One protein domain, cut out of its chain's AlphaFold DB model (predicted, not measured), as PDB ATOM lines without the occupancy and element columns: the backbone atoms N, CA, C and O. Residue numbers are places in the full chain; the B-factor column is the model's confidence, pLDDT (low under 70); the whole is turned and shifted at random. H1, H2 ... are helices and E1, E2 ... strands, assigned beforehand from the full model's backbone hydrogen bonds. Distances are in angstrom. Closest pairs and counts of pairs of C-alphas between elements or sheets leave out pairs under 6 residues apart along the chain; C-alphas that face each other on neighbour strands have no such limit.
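AT A GLANCE: This is residues 2 to 99 of the 104 residues of an uncharacterized protein of Flavobacterium sp. (UniProt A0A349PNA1). Little regular structure: a small body, mostly loops round the short two-stranded sheet of E1 and E2, from which helix H1 sticks out as a long arm with residues 2 to 21. The short helix H2 is near E1. The printed part has 98 residues, 38 in named elements, ordered H1 E1 H2 E2; the class is mixed, the sheet antiparallel. The whole is loose, radius of gyration of the C-alphas 17.6 A, spanning 59 by 36 by 27 A.

IN THESE COORDINATES: H1, residues 2 to 23, runs 32.0 A from C-alpha 2 at (32.427, 40.433, 26.691). E1 is residues 35 to 38, H2 residues 49 to 56, E2 residues 84 to 87, ending at C-alpha 87 (23.172, 44.703, -15.561).

HOW THE PARTS SIT: E1 and E2 are antiparallel at 140 degrees; N 36 and O 86 are 2.9 A apart, within hydrogen-bond range. H1 is apart from H2 and E2. Every O i to N i+4 pair in H1 and H2 is within range.

THE WHOLE: The body without residues 2 to 21 spans 35 by 27 by 25 A. The links H1 to E1 and H2 to E2 are long. The printed part has no cut; no printed residue is under 70 in pLDDT.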
ATOM      1  N   MET A   2      31.374  40.446  27.733       88.75
ATOM      2  CA  MET A   2      32.427  40.433  26.691       88.75
ATOM      3  C   MET A   2      32.252  39.354  25.606       88.75
ATOM      4  O   MET A   2      32.382  39.651  24.425       88.75
ATOM      5  N   ILE A   3      31.892  38.120  25.977       92.31
ATOM      6  CA  ILE A   3      31.703  37.008  25.020       92.31
ATOM      7  C   ILE A   3      30.594  37.314  23.996       92.31
ATOM      8  O   ILE A   3      30.755  37.043  22.811       92.31
ATOM      9  N   ILE A   4      29.494  37.937  24.432       93.75
ATOM     10  CA  ILE A   4      28.369  38.303  23.556       93.75
ATOM     11  C   ILE A   4      28.806  39.365  22.538       93.75
ATOM     12  O   ILE A   4      28.460  39.263  21.365       93.75
ATOM     13  N   VAL A   5      29.619  40.341  22.959       94.75
ATOM     14  CA  VAL A   5      30.168  41.375  22.064       94.75
ATOM     15  C   VAL A   5      31.058  40.750  20.984       94.75
ATOM     16  O   VAL A   5      30.929  41.108  19.815       94.75
ATOM     17  N   TYR A   6      31.896  39.768  21.336       95.62
ATOM     18  CA  TYR A   6      32.702  39.039  20.350       95.62
ATOM     19  C   TYR A   6      31.845  38.257  19.352       95.62
ATOM     20  O   TYR A   6      32.107  38.318  18.153       95.62
ATOM     21  N   ILE A   7      30.796  37.569  19.816       96.44
ATOM     22  CA  ILE A   7      29.884  36.823  18.934       96.44
ATOM     23  C   ILE A   7      29.191  37.771  17.948       96.44
ATOM     24  O   ILE A   7      29.175  37.497  16.750       96.44
ATOM     25  N   ILE A   8      28.676  38.911  18.423       96.50
ATOM     26  CA  ILE A   8      28.050  39.926  17.560       96.50
ATOM     27  C   ILE A   8      29.059  40.457  16.536       96.50
ATOM     28  O   ILE A   8      28.731  40.567  15.356       96.50
ATOM     29  N   GLY A   9      30.294  40.734  16.962       96.00
ATOM     30  CA  GLY A   9      31.367  41.172  16.070       96.00
ATOM     31  C   GLY A   9      31.653  40.162  14.956       96.00
ATOM     32  O   GLY A   9      31.711  40.535  13.788       96.00
ATOM     33  N   VAL A  10      31.751  38.873  15.292       96.88
ATOM     34  CA  VAL A  10      31.967  37.795  14.313       96.88
ATOM     35  C   VAL A  10      30.794  37.684  13.335       96.88
ATOM     36  O   VAL A  10      31.012  37.608  12.127       96.88
ATOM     37  N   VAL A  11      29.552  37.736  13.824       96.88
ATOM     38  CA  VAL A  11      28.350  37.705  12.972       96.88
ATOM     39  C   VAL A  11      28.312  38.902  12.018       96.88
ATOM     40  O   VAL A  11      28.038  38.722  10.832       96.88
ATOM     41  N   LEU A  12      28.641  40.108  12.496       96.62
ATOM     42  CA  LEU A  12      28.733  41.302  11.650       96.62
ATOM     43  C   LEU A  12      29.821  41.162  10.581       96.62
ATOM     44  O   LEU A  12      29.581  41.519   9.431       96.62
ATOM     45  N   ILE A  13      30.981  40.592  10.918       95.94
ATOM     46  CA  ILE A  13      32.050  40.326   9.944       95.94
ATOM     47  C   ILE A  13      31.562  39.359   8.861       95.94
ATOM     48  O   ILE A  13      31.721  39.648   7.675       95.94
ATOM     49  N   PHE A  14      30.926  38.246   9.236       96.06
ATOM     50  CA  PHE A  14      30.364  37.307   8.262       96.06
ATOM     51  C   PHE A  14      29.286  37.948   7.391       96.06
ATOM     52  O   PHE A  14      29.268  37.717   6.183       96.06
ATOM     53  N   TYR A  15      28.425  38.784   7.970       94.75
ATOM     54  CA  TYR A  15      27.420  39.531   7.221       94.75
ATOM     55  C   TYR A  15      28.061  40.487   6.206       94.75
ATOM     56  O   TYR A  15      27.679  40.488   5.037       94.75
ATOM     57  N   VAL A  16      29.085  41.246   6.608       93.75
ATOM     58  CA  VAL A  16      29.825  42.145   5.708       93.75
ATOM     59  C   VAL A  16      30.508  41.356   4.590       93.75
ATOM     60  O   VAL A  16      30.348  41.702   3.421       93.75
ATOM     61  N   LEU A  17      31.209  40.266   4.914       92.62
ATOM     62  CA  LEU A  17      31.840  39.392   3.918       92.62
ATOM     63  C   LEU A  17      30.810  38.820   2.938       92.62
ATOM     64  O   LEU A  17      31.032  38.830   1.727       92.62
ATOM     65  N   PHE A  18      29.660  38.374   3.442       89.56
ATOM     66  CA  PHE A  18      28.565  37.878   2.620       89.56
ATOM     67  C   PHE A  18      28.048  38.955   1.658       89.56
ATOM     68  O   PHE A  18      27.922  38.696   0.460       89.56
ATOM     69  N   VAL A  19      27.816  40.180   2.147       86.62
ATOM     70  CA  VAL A  19      27.385  41.327   1.329       86.62
ATOM     71  C   VAL A  19      28.421  41.686   0.261       86.62
ATOM     72  O   VAL A  19      28.050  42.002  -0.873       86.62
ATOM     73  N   LEU A  20      29.713  41.611   0.583       85.69
ATOM     74  CA  LEU A  20      30.779  41.846  -0.390       85.69
ATOM     75  C   LEU A  20      30.732  40.797  -1.505       85.69
ATOM     76  O   LEU A  20      30.639  41.163  -2.673       85.69
ATOM     77  N   ILE A  21      30.681  39.507  -1.163       82.56
ATOM     78  CA  ILE A  21      30.680  38.407  -2.143       82.56
ATOM     79  C   ILE A  21      29.492  38.505  -3.114       82.56
ATOM     80  O   ILE A  21      29.652  38.284  -4.314       82.56
ATOM     81  N   ILE A  22      28.296  38.871  -2.638       79.44
ATOM     82  CA  ILE A  22      27.102  38.940  -3.498       79.44
ATOM     83  C   ILE A  22      27.093  40.137  -4.460       79.44
ATOM     84  O   ILE A  22      26.423  40.067  -5.495       79.44
ATOM     85  N   ASN A  23      27.793  41.227  -4.133       78.44
ATOM     86  CA  ASN A  23      27.807  42.463  -4.924       78.44
ATOM     87  C   ASN A  23      28.969  42.531  -5.924       78.44
ATOM     88  O   ASN A  23      28.989  43.431  -6.762       78.44
ATOM     89  N   VAL A  24      29.901  41.574  -5.891       83.19
ATOM     90  CA  VAL A  24      31.018  41.521  -6.842       83.19
ATOM     91  C   VAL A  24      30.494  41.341  -8.281       83.19
ATOM     92  O   VAL A  24      29.622  40.493  -8.527       83.19
ATOM     93  N   PRO A  25      30.982  42.140  -9.251       84.38
ATOM     94  CA  PRO A  25      30.670  41.938 -10.661       84.38
ATOM     95  C   PRO A  25      31.225  40.593 -11.139       84.38
ATOM     96  O   PRO A  25      32.359  40.228 -10.842       84.38
ATOM     97  N   ILE A  26      30.417  39.848 -11.891       87.81
ATOM     98  CA  ILE A  26      30.783  38.517 -12.401       87.81
ATOM     99  C   ILE A  26      31.585  38.651 -13.701       87.81
ATOM    100  O   ILE A  26      32.459  37.829 -13.992       87.81
ATOM    101  N   ARG A  27      31.288  39.699 -14.471       88.69
ATOM    102  CA  ARG A  27      31.883  39.999 -15.771       88.69
ATOM    103  C   ARG A  27      32.668  41.297 -15.728       88.69
ATOM    104  O   ARG A  27      32.301  42.227 -15.009       88.69
ATOM    105  N   LYS A  28      33.759  41.346 -16.498       85.56
ATOM    106  CA  LYS A  28      34.542  42.572 -16.696       85.56
ATOM    107  C   LYS A  28      33.665  43.645 -17.342       85.56
ATOM    108  O   LYS A  28      32.679  43.333 -18.003       85.56
ATOM    109  N   ASN A  29      34.026  44.906 -17.137       77.31
ATOM    110  CA  ASN A  29      33.317  45.995 -17.791       77.31
ATOM    111  C   ASN A  29      33.678  45.977 -19.285       77.31
ATOM    112  O   ASN A  29      34.813  46.265 -19.655       77.31
ATOM    113  N   GLU A  30      32.735  45.533 -20.109       82.75
ATOM    114  CA  GLU A  30      32.848  45.479 -21.567       82.75
ATOM    115  C   GLU A  30      32.175  46.720 -22.166       82.75
ATOM    116  O   GLU A  30      31.250  47.274 -21.572       82.75
ATOM    117  N   VAL A  31      32.640  47.162 -23.337       85.12
ATOM    118  CA  VAL A  31      32.073  48.325 -24.037       85.12
ATOM    119  C   VAL A  31      30.626  48.026 -24.447       85.12
ATOM    120  O   VAL A  31      30.357  46.976 -25.028       85.12
ATOM    121  N   GLY A  32      29.706  48.947 -24.156       88.75
ATOM    122  CA  GLY A  32      28.284  48.837 -24.489       88.75
ATOM    123  C   GLY A  32      27.392  49.492 -23.436       88.75
ATOM    124  O   GLY A  32      27.883  50.071 -22.466       88.75
ATOM    125  N   PHE A  33      26.075  49.388 -23.614       93.69
ATOM    126  CA  PHE A  33      25.104  49.891 -22.640       93.69
ATOM    127  C   PHE A  33      25.181  49.106 -21.314       93.69
ATOM    128  O   PHE A  33      25.519  47.915 -21.314       93.69
ATOM    129  N   GLU A  34      24.885  49.760 -20.179       94.69
ATOM    130  CA  GLU A  34      25.012  49.161 -18.830       94.69
ATOM    131  C   GLU A  34      24.100  47.936 -18.653       94.69
ATOM    132  O   GLU A  34      24.435  46.999 -17.918       94.69
ATOM    133  N   PHE A  35      22.964  47.923 -19.346       95.81
ATOM    134  CA  PHE A  35      21.947  46.882 -19.259       95.81
ATOM    135  C   PHE A  35      21.857  46.058 -20.542       95.81
ATOM    136  O   PHE A  35      22.169  46.528 -21.631       95.81
ATOM    137  N   VAL A  36      21.412  44.816 -20.381       96.69
ATOM    138  CA  VAL A  36      21.136  43.851 -21.450       96.69
ATOM    139  C   VAL A  36      19.843  43.103 -21.127       96.69
ATOM    140  O   VAL A  36      19.377  43.136 -19.982       96.69
ATOM    141  N   TYR A  37      19.271  42.422 -22.117       97.06
ATOM    142  CA  TYR A  37      18.046  41.644 -21.942       97.06
ATOM    143  C   TYR A  37      18.356  40.147 -21.929       97.06
ATOM    144  O   TYR A  37      19.091  39.652 -22.784       97.06
ATOM    145  N   VAL A  38      17.819  39.437 -20.937       97.38
ATOM    146  CA  VAL A  38      17.807  37.971 -20.906       97.38
ATOM    147  C   VAL A  38      16.536  37.501 -21.595       97.38
ATOM    148  O   VAL A  38      15.452  37.945 -21.226       97.38
ATOM    149  N   GLU A  39      16.669  36.599 -22.555       96.88
ATOM    150  CA  GLU A  39      15.552  35.976 -23.259       96.88
ATOM    151  C   GLU A  39      14.964  34.797 -22.477       96.88
ATOM    152  O   GLU A  39      15.532  34.323 -21.488       96.88
ATOM    153  N   GLU A  40      13.802  34.307 -22.911       95.31
ATOM    154  CA  GLU A  40      13.115  33.185 -22.254       95.31
ATOM    155  C   GLU A  40      13.911  31.868 -22.316       95.31
ATOM    156  O   GLU A  40      13.817  31.050 -21.403       95.31
ATOM    157  N   ASP A  41      14.756  31.686 -23.335       95.06
ATOM    158  CA  ASP A  41      15.672  30.544 -23.462       95.06
ATOM    159  C   ASP A  41      16.964  30.700 -22.628       95.06
ATOM    160  O   ASP A  41      17.802  29.796 -22.572       95.06
ATOM    161  N   GLY A  42      17.135  31.847 -21.960       94.75
ATOM    162  CA  GLY A  42      18.326  32.204 -21.196       94.75
ATOM    163  C   GLY A  42      19.464  32.792 -22.035       94.75
ATOM    164  O   GLY A  42      20.502  33.167 -21.472       94.75
ATOM    165  N   SER A  43      19.312  32.920 -23.352       96.38
ATOM    166  CA  SER A  43      20.247  33.706 -24.154       96.38
ATOM    167  C   SER A  43      20.192  35.184 -23.742       96.38
ATOM    168  O   SER A  43      19.286  35.632 -23.040       96.38
ATOM    169  N   VAL A  44      21.234  35.941 -24.082       96.94
ATOM    170  CA  VAL A  44      21.336  37.355 -23.708       96.94
ATOM    171  C   VAL A  44      21.627  38.168 -24.948       96.94
ATOM    172  O   VAL A  44      22.513  37.807 -25.728       96.94
ATOM    173  N   ARG A  45      20.918  39.285 -25.101       96.19
ATOM    174  CA  ARG A  45      21.119  40.221 -26.204       96.19
ATOM    175  C   ARG A  45      21.300  41.656 -25.729       96.19
ATOM    176  O   ARG A  45      20.882  42.034 -24.633       96.19
ATOM    177  N   GLU A  46      21.920  42.445 -26.593       96.31
ATOM    178  CA  GLU A  46      21.906  43.897 -26.513       96.31
ATOM    179  C   GLU A  46      20.473  44.431 -26.602       96.31
ATOM    180  O   GLU A  46      19.573  43.790 -27.161       96.31
ATOM    181  N   LEU A  47      20.281  45.616 -26.036       95.81
ATOM    182  CA  LEU A  47      19.010  46.326 -26.077       95.81
ATOM    183  C   LEU A  47      18.820  47.040 -27.414       95.81
ATOM    184  O   LEU A  47      19.792  47.475 -28.037       95.81
ATOM    185  N   SER A  48      17.566  47.190 -27.829       94.56
ATOM    186  CA  SER A  48      17.193  48.097 -28.912       94.56
ATOM    187  C   SER A  48      17.285  49.560 -28.460       94.56
ATOM    188  O   SER A  48      17.347  49.860 -27.264       94.56
ATOM    189  N   ASN A  49      17.257  50.496 -29.412       93.69
ATOM    190  CA  ASN A  49      17.261  51.931 -29.105       93.69
ATOM    191  C   ASN A  49      16.074  52.350 -28.222       93.69
ATOM    192  O   ASN A  49      16.246  53.143 -27.296       93.69
ATOM    193  N   ASP A  50      14.895  51.775 -28.457       94.12
ATOM    194  CA  ASP A  50      13.698  52.068 -27.666       94.12
ATOM    195  C   ASP A  50      13.800  51.507 -26.244       94.12
ATOM    196  O   ASP A  50      13.432  52.183 -25.283       94.12
ATOM    197  N   GLU A  51      14.362  50.307 -26.081       95.44
ATOM    198  CA  GLU A  51      14.608  49.705 -24.766       95.44
ATOM    199  C   GLU A  51      15.655  50.492 -23.967       95.44
ATOM    200  O   GLU A  51      15.479  50.711 -22.767       95.44
ATOM    201  N   MET A  52      16.727  50.958 -24.621       95.38
ATOM    202  CA  MET A  52      17.722  51.832 -23.989       95.38
ATOM    203  C   MET A  52      17.066  53.122 -23.489       95.38
ATOM    204  O   MET A  52      17.189  53.465 -22.313       95.38
ATOM    205  N   LYS A  53      16.275  53.779 -24.346       95.00
ATOM    206  CA  LYS A  53      15.541  55.001 -23.993       95.00
ATOM    207  C   LYS A  53      14.536  54.773 -22.860       95.00
ATOM    208  O   LYS A  53      14.380  55.620 -21.977       95.00
ATOM    209  N   TYR A  54      13.868  53.623 -22.855       94.75
ATOM    210  CA  TYR A  54      12.963  53.231 -21.780       94.75
ATOM    211  C   TYR A  54      13.697  53.105 -20.438       94.75
ATOM    212  O   TYR A  54      13.221  53.635 -19.438       94.75
ATOM    213  N   LEU A  55      14.886  52.495 -20.406       94.75
ATOM    214  CA  LEU A  55      15.679  52.370 -19.176       94.75
ATOM    215  C   LEU A  55      16.300  53.692 -18.697       94.75
ATOM    216  O   LEU A  55      16.542  53.846 -17.500       94.75
ATOM    217  N   GLU A  56      16.539  54.646 -19.596       94.31
ATOM    218  CA  GLU A  56      17.000  55.999 -19.247       94.31
ATOM    219  C   GLU A  56      15.869  56.911 -18.745       94.31
ATOM    220  O   GLU A  56      16.122  57.967 -18.152       94.31
ATOM    221  N   THR A  57      14.613  56.515 -18.962       93.88
ATOM    222  CA  THR A  57      13.451  57.294 -18.536       93.88
ATOM    223  C   THR A  57      13.391  57.372 -17.010       93.88
ATOM    224  O   THR A  57      13.564  56.389 -16.289       93.88
ATOM    225  N   LYS A  58      13.133  58.574 -16.484       92.44
ATOM    226  CA  LYS A  58      12.932  58.773 -15.047       92.44
ATOM    227  C   LYS A  58      11.521  58.338 -14.667       92.44
ATOM    228  O   LYS A  58      10.555  58.977 -15.069       92.44
ATOM    229  N   PHE A  59      11.422  57.306 -13.839       91.75
ATOM    230  CA  PHE A  59      10.157  56.835 -13.276       91.75
ATOM    231  C   PHE A  59       9.940  57.385 -11.869       91.75
ATOM    232  O   PHE A  59      10.884  57.514 -11.081       91.75
ATOM    233  N   HIS A  60       8.683  57.665 -11.529       92.19
ATOM    234  CA  HIS A  60       8.303  57.933 -10.146       92.19
ATOM    235  C   HIS A  60       8.442  56.639  -9.307       92.19
ATOM    236  O   HIS A  60       8.226  55.549  -9.837       92.19
ATOM    237  N   PRO A  61       8.773  56.694  -7.999       86.25
ATOM    238  CA  PRO A  61       8.946  55.483  -7.184       86.25
ATOM    239  C   PRO A  61       7.733  54.541  -7.156       86.25
ATOM    240  O   PRO A  61       7.914  53.330  -7.063       86.25
ATOM    241  N   ASN A  62       6.528  55.103  -7.276       89.00
ATOM    242  CA  ASN A  62       5.252  54.374  -7.289       89.00
ATOM    243  C   ASN A  62       4.687  54.176  -8.709       89.00
ATOM    244  O   ASN A  62       3.491  53.947  -8.865       89.00
ATOM    245  N   ASP A  63       5.518  54.330  -9.741       91.12
ATOM    246  CA  ASP A  63       5.113  54.110 -11.126       91.12
ATOM    247  C   ASP A  63       5.122  52.612 -11.459       91.12
ATOM    248  O   ASP A  63       6.164  51.952 -11.400       91.12
ATOM    249  N   GLY A  64       3.956  52.074 -11.819       86.88
ATOM    250  CA  GLY A  64       3.809  50.678 -12.232       86.88
ATOM    251  C   GLY A  64       4.487  50.364 -13.568       86.88
ATOM    252  O   GLY A  64       4.792  49.203 -13.828       86.88
ATOM    253  N   ALA A  65       4.773  51.381 -14.387       90.31
ATOM    254  CA  ALA A  65       5.521  51.240 -15.631       90.31
ATOM    255  C   ALA A  65       7.041  51.207 -15.412       90.31
ATOM    256  O   ALA A  65       7.797  51.213 -16.375       90.31
ATOM    257  N   ARG A  66       7.531  51.192 -14.167       91.81
ATOM    258  CA  ARG A  66       8.968  51.106 -13.908       91.81
ATOM    259  C   ARG A  66       9.524  49.747 -14.371       91.81
ATOM    260  O   ARG A  66       8.992  48.706 -13.979       91.81
ATOM    261  N   PRO A  67      10.648  49.714 -15.109       92.75
ATOM    262  CA  PRO A  67      11.269  48.464 -15.522       92.75
ATOM    263  C   PRO A  67      11.736  47.647 -14.317       92.75
ATOM    264  O   PRO A  67      12.406  48.149 -13.408       92.75
ATOM    265  N   TYR A  68      11.440  46.351 -14.345       92.38
ATOM    266  CA  TYR A  68      12.030  45.402 -13.413       92.38
ATOM    267  C   TYR A  68      13.449  45.043 -13.863       92.38
ATOM    268  O   TYR A  68      13.645  44.454 -14.926       92.38
ATOM    269  N   ILE A  69      14.439  45.375 -13.035       94.19
ATOM    270  CA  ILE A  69      15.847  45.058 -13.286       94.19
ATOM    271  C   ILE A  69      16.265  43.918 -12.362       94.19
ATOM    272  O   ILE A  69      16.263  44.043 -11.135       94.19
ATOM    273  N   LYS A  70      16.668  42.801 -12.958       94.25
ATOM    274  CA  LYS A  70      17.161  41.624 -12.250       94.25
ATOM    275  C   LYS A  70      18.482  41.947 -11.560       94.25
ATOM    276  O   LYS A  70      19.390  42.540 -12.144       94.25
ATOM    277  N   TYR A  71      18.629  41.472 -10.327       91.75
ATOM    278  CA  TYR A  71      19.873  41.614  -9.572       91.75
ATOM    279  C   TYR A  71      20.862  40.471  -9.861       91.75
ATOM    280  O   TYR A  71      22.081  40.667  -9.783       91.75
ATOM    281  N   ARG A  72      20.355  39.278 -10.216       92.31
ATOM    282  CA  ARG A  72      21.145  38.093 -10.600       92.31
ATOM    283  C   ARG A  72      20.587  37.441 -11.859       92.31
ATOM    284  O   ARG A  72      19.380  37.396 -12.049       92.31
ATOM    285  N   TYR A  73      21.464  36.837 -12.658       94.19
ATOM    286  CA  TYR A  73      21.071  36.151 -13.894       94.19
ATOM    287  C   TYR A  73      20.024  35.045 -13.664       94.19
ATOM    288  O   TYR A  73      19.023  34.995 -14.361       94.19
ATOM    289  N   LYS A  74      20.196  34.215 -12.624       93.25
ATOM    290  CA  LYS A  74      19.262  33.122 -12.285       93.25
ATOM    291  C   LYS A  74      18.008  33.560 -11.511       93.25
ATOM    292  O   LYS A  74      17.219  32.711 -11.119       93.25
ATOM    293  N   GLN A  75      17.866  34.847 -11.196       94.56
ATOM    294  CA  GLN A  75      16.693  35.346 -10.477       94.56
ATOM    295  C   GLN A  75      15.474  35.263 -11.393       94.56
ATOM    296  O   GLN A  75      15.579  35.644 -12.552       94.56
ATOM    297  N   LEU A  76      14.334  34.802 -10.892       95.75
ATOM    298  CA  LEU A  76      13.085  34.873 -11.644       95.75
ATOM    299  C   LEU A  76      12.440  36.249 -11.460       95.75
ATOM    300  O   LEU A  76      12.613  36.896 -10.424       95.75
ATOM    301  N   THR A  77      11.738  36.712 -12.484       93.00
ATOM    302  CA  THR A  77      10.856  37.879 -12.401       93.00
ATOM    303  C   THR A  77       9.636  37.570 -11.517       93.00
ATOM    304  O   THR A  77       9.405  36.406 -11.180       93.00
ATOM    305  N   PRO A  78       8.842  38.580 -11.110       90.56
ATOM    306  CA  PRO A  78       7.653  38.360 -10.276       90.56
ATOM    307  C   PRO A  78       6.621  37.390 -10.876       90.56
ATOM    308  O   PRO A  78       5.890  36.741 -10.137       90.56
ATOM    309  N   ASP A  79       6.593  37.260 -12.201       92.81
ATOM    310  CA  ASP A  79       5.782  36.312 -12.972       92.81
ATOM    311  C   ASP A  79       6.486  34.957 -13.218       92.81
ATOM    312  O   ASP A  79       6.084  34.193 -14.090       92.81
ATOM    313  N   ASN A  80       7.526  34.634 -12.438       94.94
ATOM    314  CA  ASN A  80       8.302  33.389 -12.501       94.94
ATOM    315  C   ASN A  80       9.041  33.130 -13.830       94.94
ATOM    316  O   ASN A  80       9.394  31.986 -14.125       94.94
ATOM    317  N   LYS A  81       9.348  34.171 -14.614       95.12
ATOM    318  CA  LYS A  81      10.116  34.034 -15.860       95.12
ATOM    319  C   LYS A  81      11.614  34.266 -15.673       95.12
ATOM    320  O   LYS A  81      12.074  35.003 -14.797       95.12
ATOM    321  N   ILE A  82      12.410  33.635 -16.538       95.69
ATOM    322  CA  ILE A  82      13.864  33.843 -16.593       95.69
ATOM    323  C   ILE A  82      14.261  35.055 -17.443       95.69
ATOM    324  O   ILE A  82      15.369  35.565 -17.273       95.69
ATOM    325  N   CYS A  83      13.377  35.566 -18.295       96.00
ATOM    326  CA  CYS A  83      13.665  36.734 -19.118       96.00
ATOM    327  C   CYS A  83      13.692  38.041 -18.301       96.00
ATOM    328  O   CYS A  83      13.351  38.059 -17.113       96.00
ATOM    329  N   GLY A  84      14.166  39.132 -18.907       96.38
ATOM    330  CA  GLY A  84      14.119  40.481 -18.331       96.38
ATOM    331  C   GLY A  84      15.451  41.233 -18.324       96.38
ATOM    332  O   GLY A  84      16.517  40.677 -18.598       96.38
ATOM    333  N   PHE A  85      15.389  42.521 -17.971       97.12
ATOM    334  CA  PHE A  85      16.551  43.410 -17.941       97.12
ATOM    335  C   PHE A  85      17.525  43.039 -16.825       97.12
ATOM    336  O   PHE A  85      17.126  42.764 -15.694       97.12
ATOM    337  N   ILE A  86      18.823  43.087 -17.112       96.31
ATOM    338  CA  ILE A  86      19.884  42.843 -16.132       96.31
ATOM    339  C   ILE A  86      21.094  43.728 -16.423       96.31
ATOM    340  O   ILE A  86      21.382  44.058 -17.570       96.31
ATOM    341  N   ARG A  87      21.853  44.082 -15.381       95.06
ATOM    342  CA  ARG A  87      23.172  44.703 -15.561       95.06
ATOM    343  C   ARG A  87      24.117  43.765 -16.314       95.06
ATOM    344  O   ARG A  87      24.307  42.618 -15.905       95.06
ATOM    345  N   ARG A  88      24.795  44.282 -17.342       95.38
ATOM    346  CA  ARG A  88      25.788  43.568 -18.164       95.38
ATOM    347  C   ARG A  88      26.824  42.831 -17.316       95.38
ATOM    348  O   ARG A  88      27.119  41.662 -17.560       95.38
ATOM    349  N   ASN A  89      27.333  43.485 -16.271       93.88
ATOM    350  CA  ASN A  89      28.362  42.931 -15.384       93.88
ATOM    351  C   ASN A  89      27.870  41.787 -14.467       93.88
ATOM    352  O   ASN A  89      28.676  41.151 -13.780       93.88
ATOM    353  N   ARG A  90      26.560  41.505 -14.444       93.69
ATOM    354  CA  ARG A  90      25.936  40.389 -13.710       93.69
ATOM    355  C   ARG A  90      25.624  39.192 -14.606       93.69
ATOM    356  O   ARG A  90      25.178  38.162 -14.097       93.69
ATOM    357  N   VAL A  91      25.873  39.301 -15.909       94.00
ATOM    358  CA  VAL A  91      25.775  38.173 -16.835       94.00
ATOM    359  C   VAL A  91      27.004  37.272 -16.661       94.00
ATOM    360  O   VAL A  91      28.126  37.774 -16.672       94.00
ATOM    361  N   PRO A  92      26.840  35.947 -16.499       93.69
ATOM    362  CA  PRO A  92      27.958  35.010 -16.446       93.69
ATOM    363  C   PRO A  92      28.889  35.117 -17.663       93.69
ATOM    364  O   PRO A  92      28.417  35.101 -18.794       93.69
ATOM    365  N   ASN A  93      30.211  35.101 -17.446       91.25
ATOM    366  CA  ASN A  93      31.224  35.205 -18.517       91.25
ATOM    367  C   ASN A  93      31.078  34.161 -19.632       91.25
ATOM    368  O   ASN A  93      31.445  34.408 -20.774       91.25
ATOM    369  N   LYS A  94      30.539  32.984 -19.300       91.94
ATOM    370  CA  LYS A  94      30.296  31.900 -20.258       91.94
ATOM    371  C   LYS A  94      29.143  32.178 -21.232       91.94
ATOM    372  O   LYS A  94      28.973  31.426 -22.184       91.94
ATOM    373  N   ILE A  95      28.340  33.213 -20.983       93.31
ATOM    374  CA  ILE A  95      27.186  33.585 -21.804       93.31
ATOM    375  C   ILE A  95      27.581  34.754 -22.705       93.31
ATOM    376  O   ILE A  95      27.975  35.831 -22.240       93.31
ATOM    377  N   LYS A  96      27.480  34.529 -24.016       94.25
ATOM    378  CA  LYS A  96      27.695  35.567 -25.026       94.25
ATOM    379  C   LYS A  96      26.525  36.550 -25.010       94.25
ATOM    380  O   LYS A  96      25.387  36.139 -24.812       94.25
ATOM    381  N   ILE A  97      26.831  37.831 -25.200       94.88
ATOM    382  CA  ILE A  97      25.826  38.872 -25.417       94.88
ATOM    383  C   ILE A  97      25.718  39.050 -26.928       94.88
ATOM    384  O   ILE A  97      26.679  39.460 -27.580       94.88
ATOM    385  N   ASN A  98      24.578  38.660 -27.482       94.69
ATOM    386  CA  ASN A  98      24.294  38.768 -28.906       94.69
ATOM    387  C   ASN A  98      23.899  40.204 -29.250       94.69
ATOM    388  O   ASN A  98      23.355  40.916 -28.411       94.69
ATOM    389  N   LYS A  99      24.129  40.644 -30.488       91.25
ATOM    390  CA  LYS A  99      23.580  41.930 -30.937       91.25
ATOM    391  C   LYS A  99      22.050  41.865 -30.943       91.25
ATOM    392  O   LYS A  99      21.488  40.802 -31.198       91.25
TER     393      LYS A  99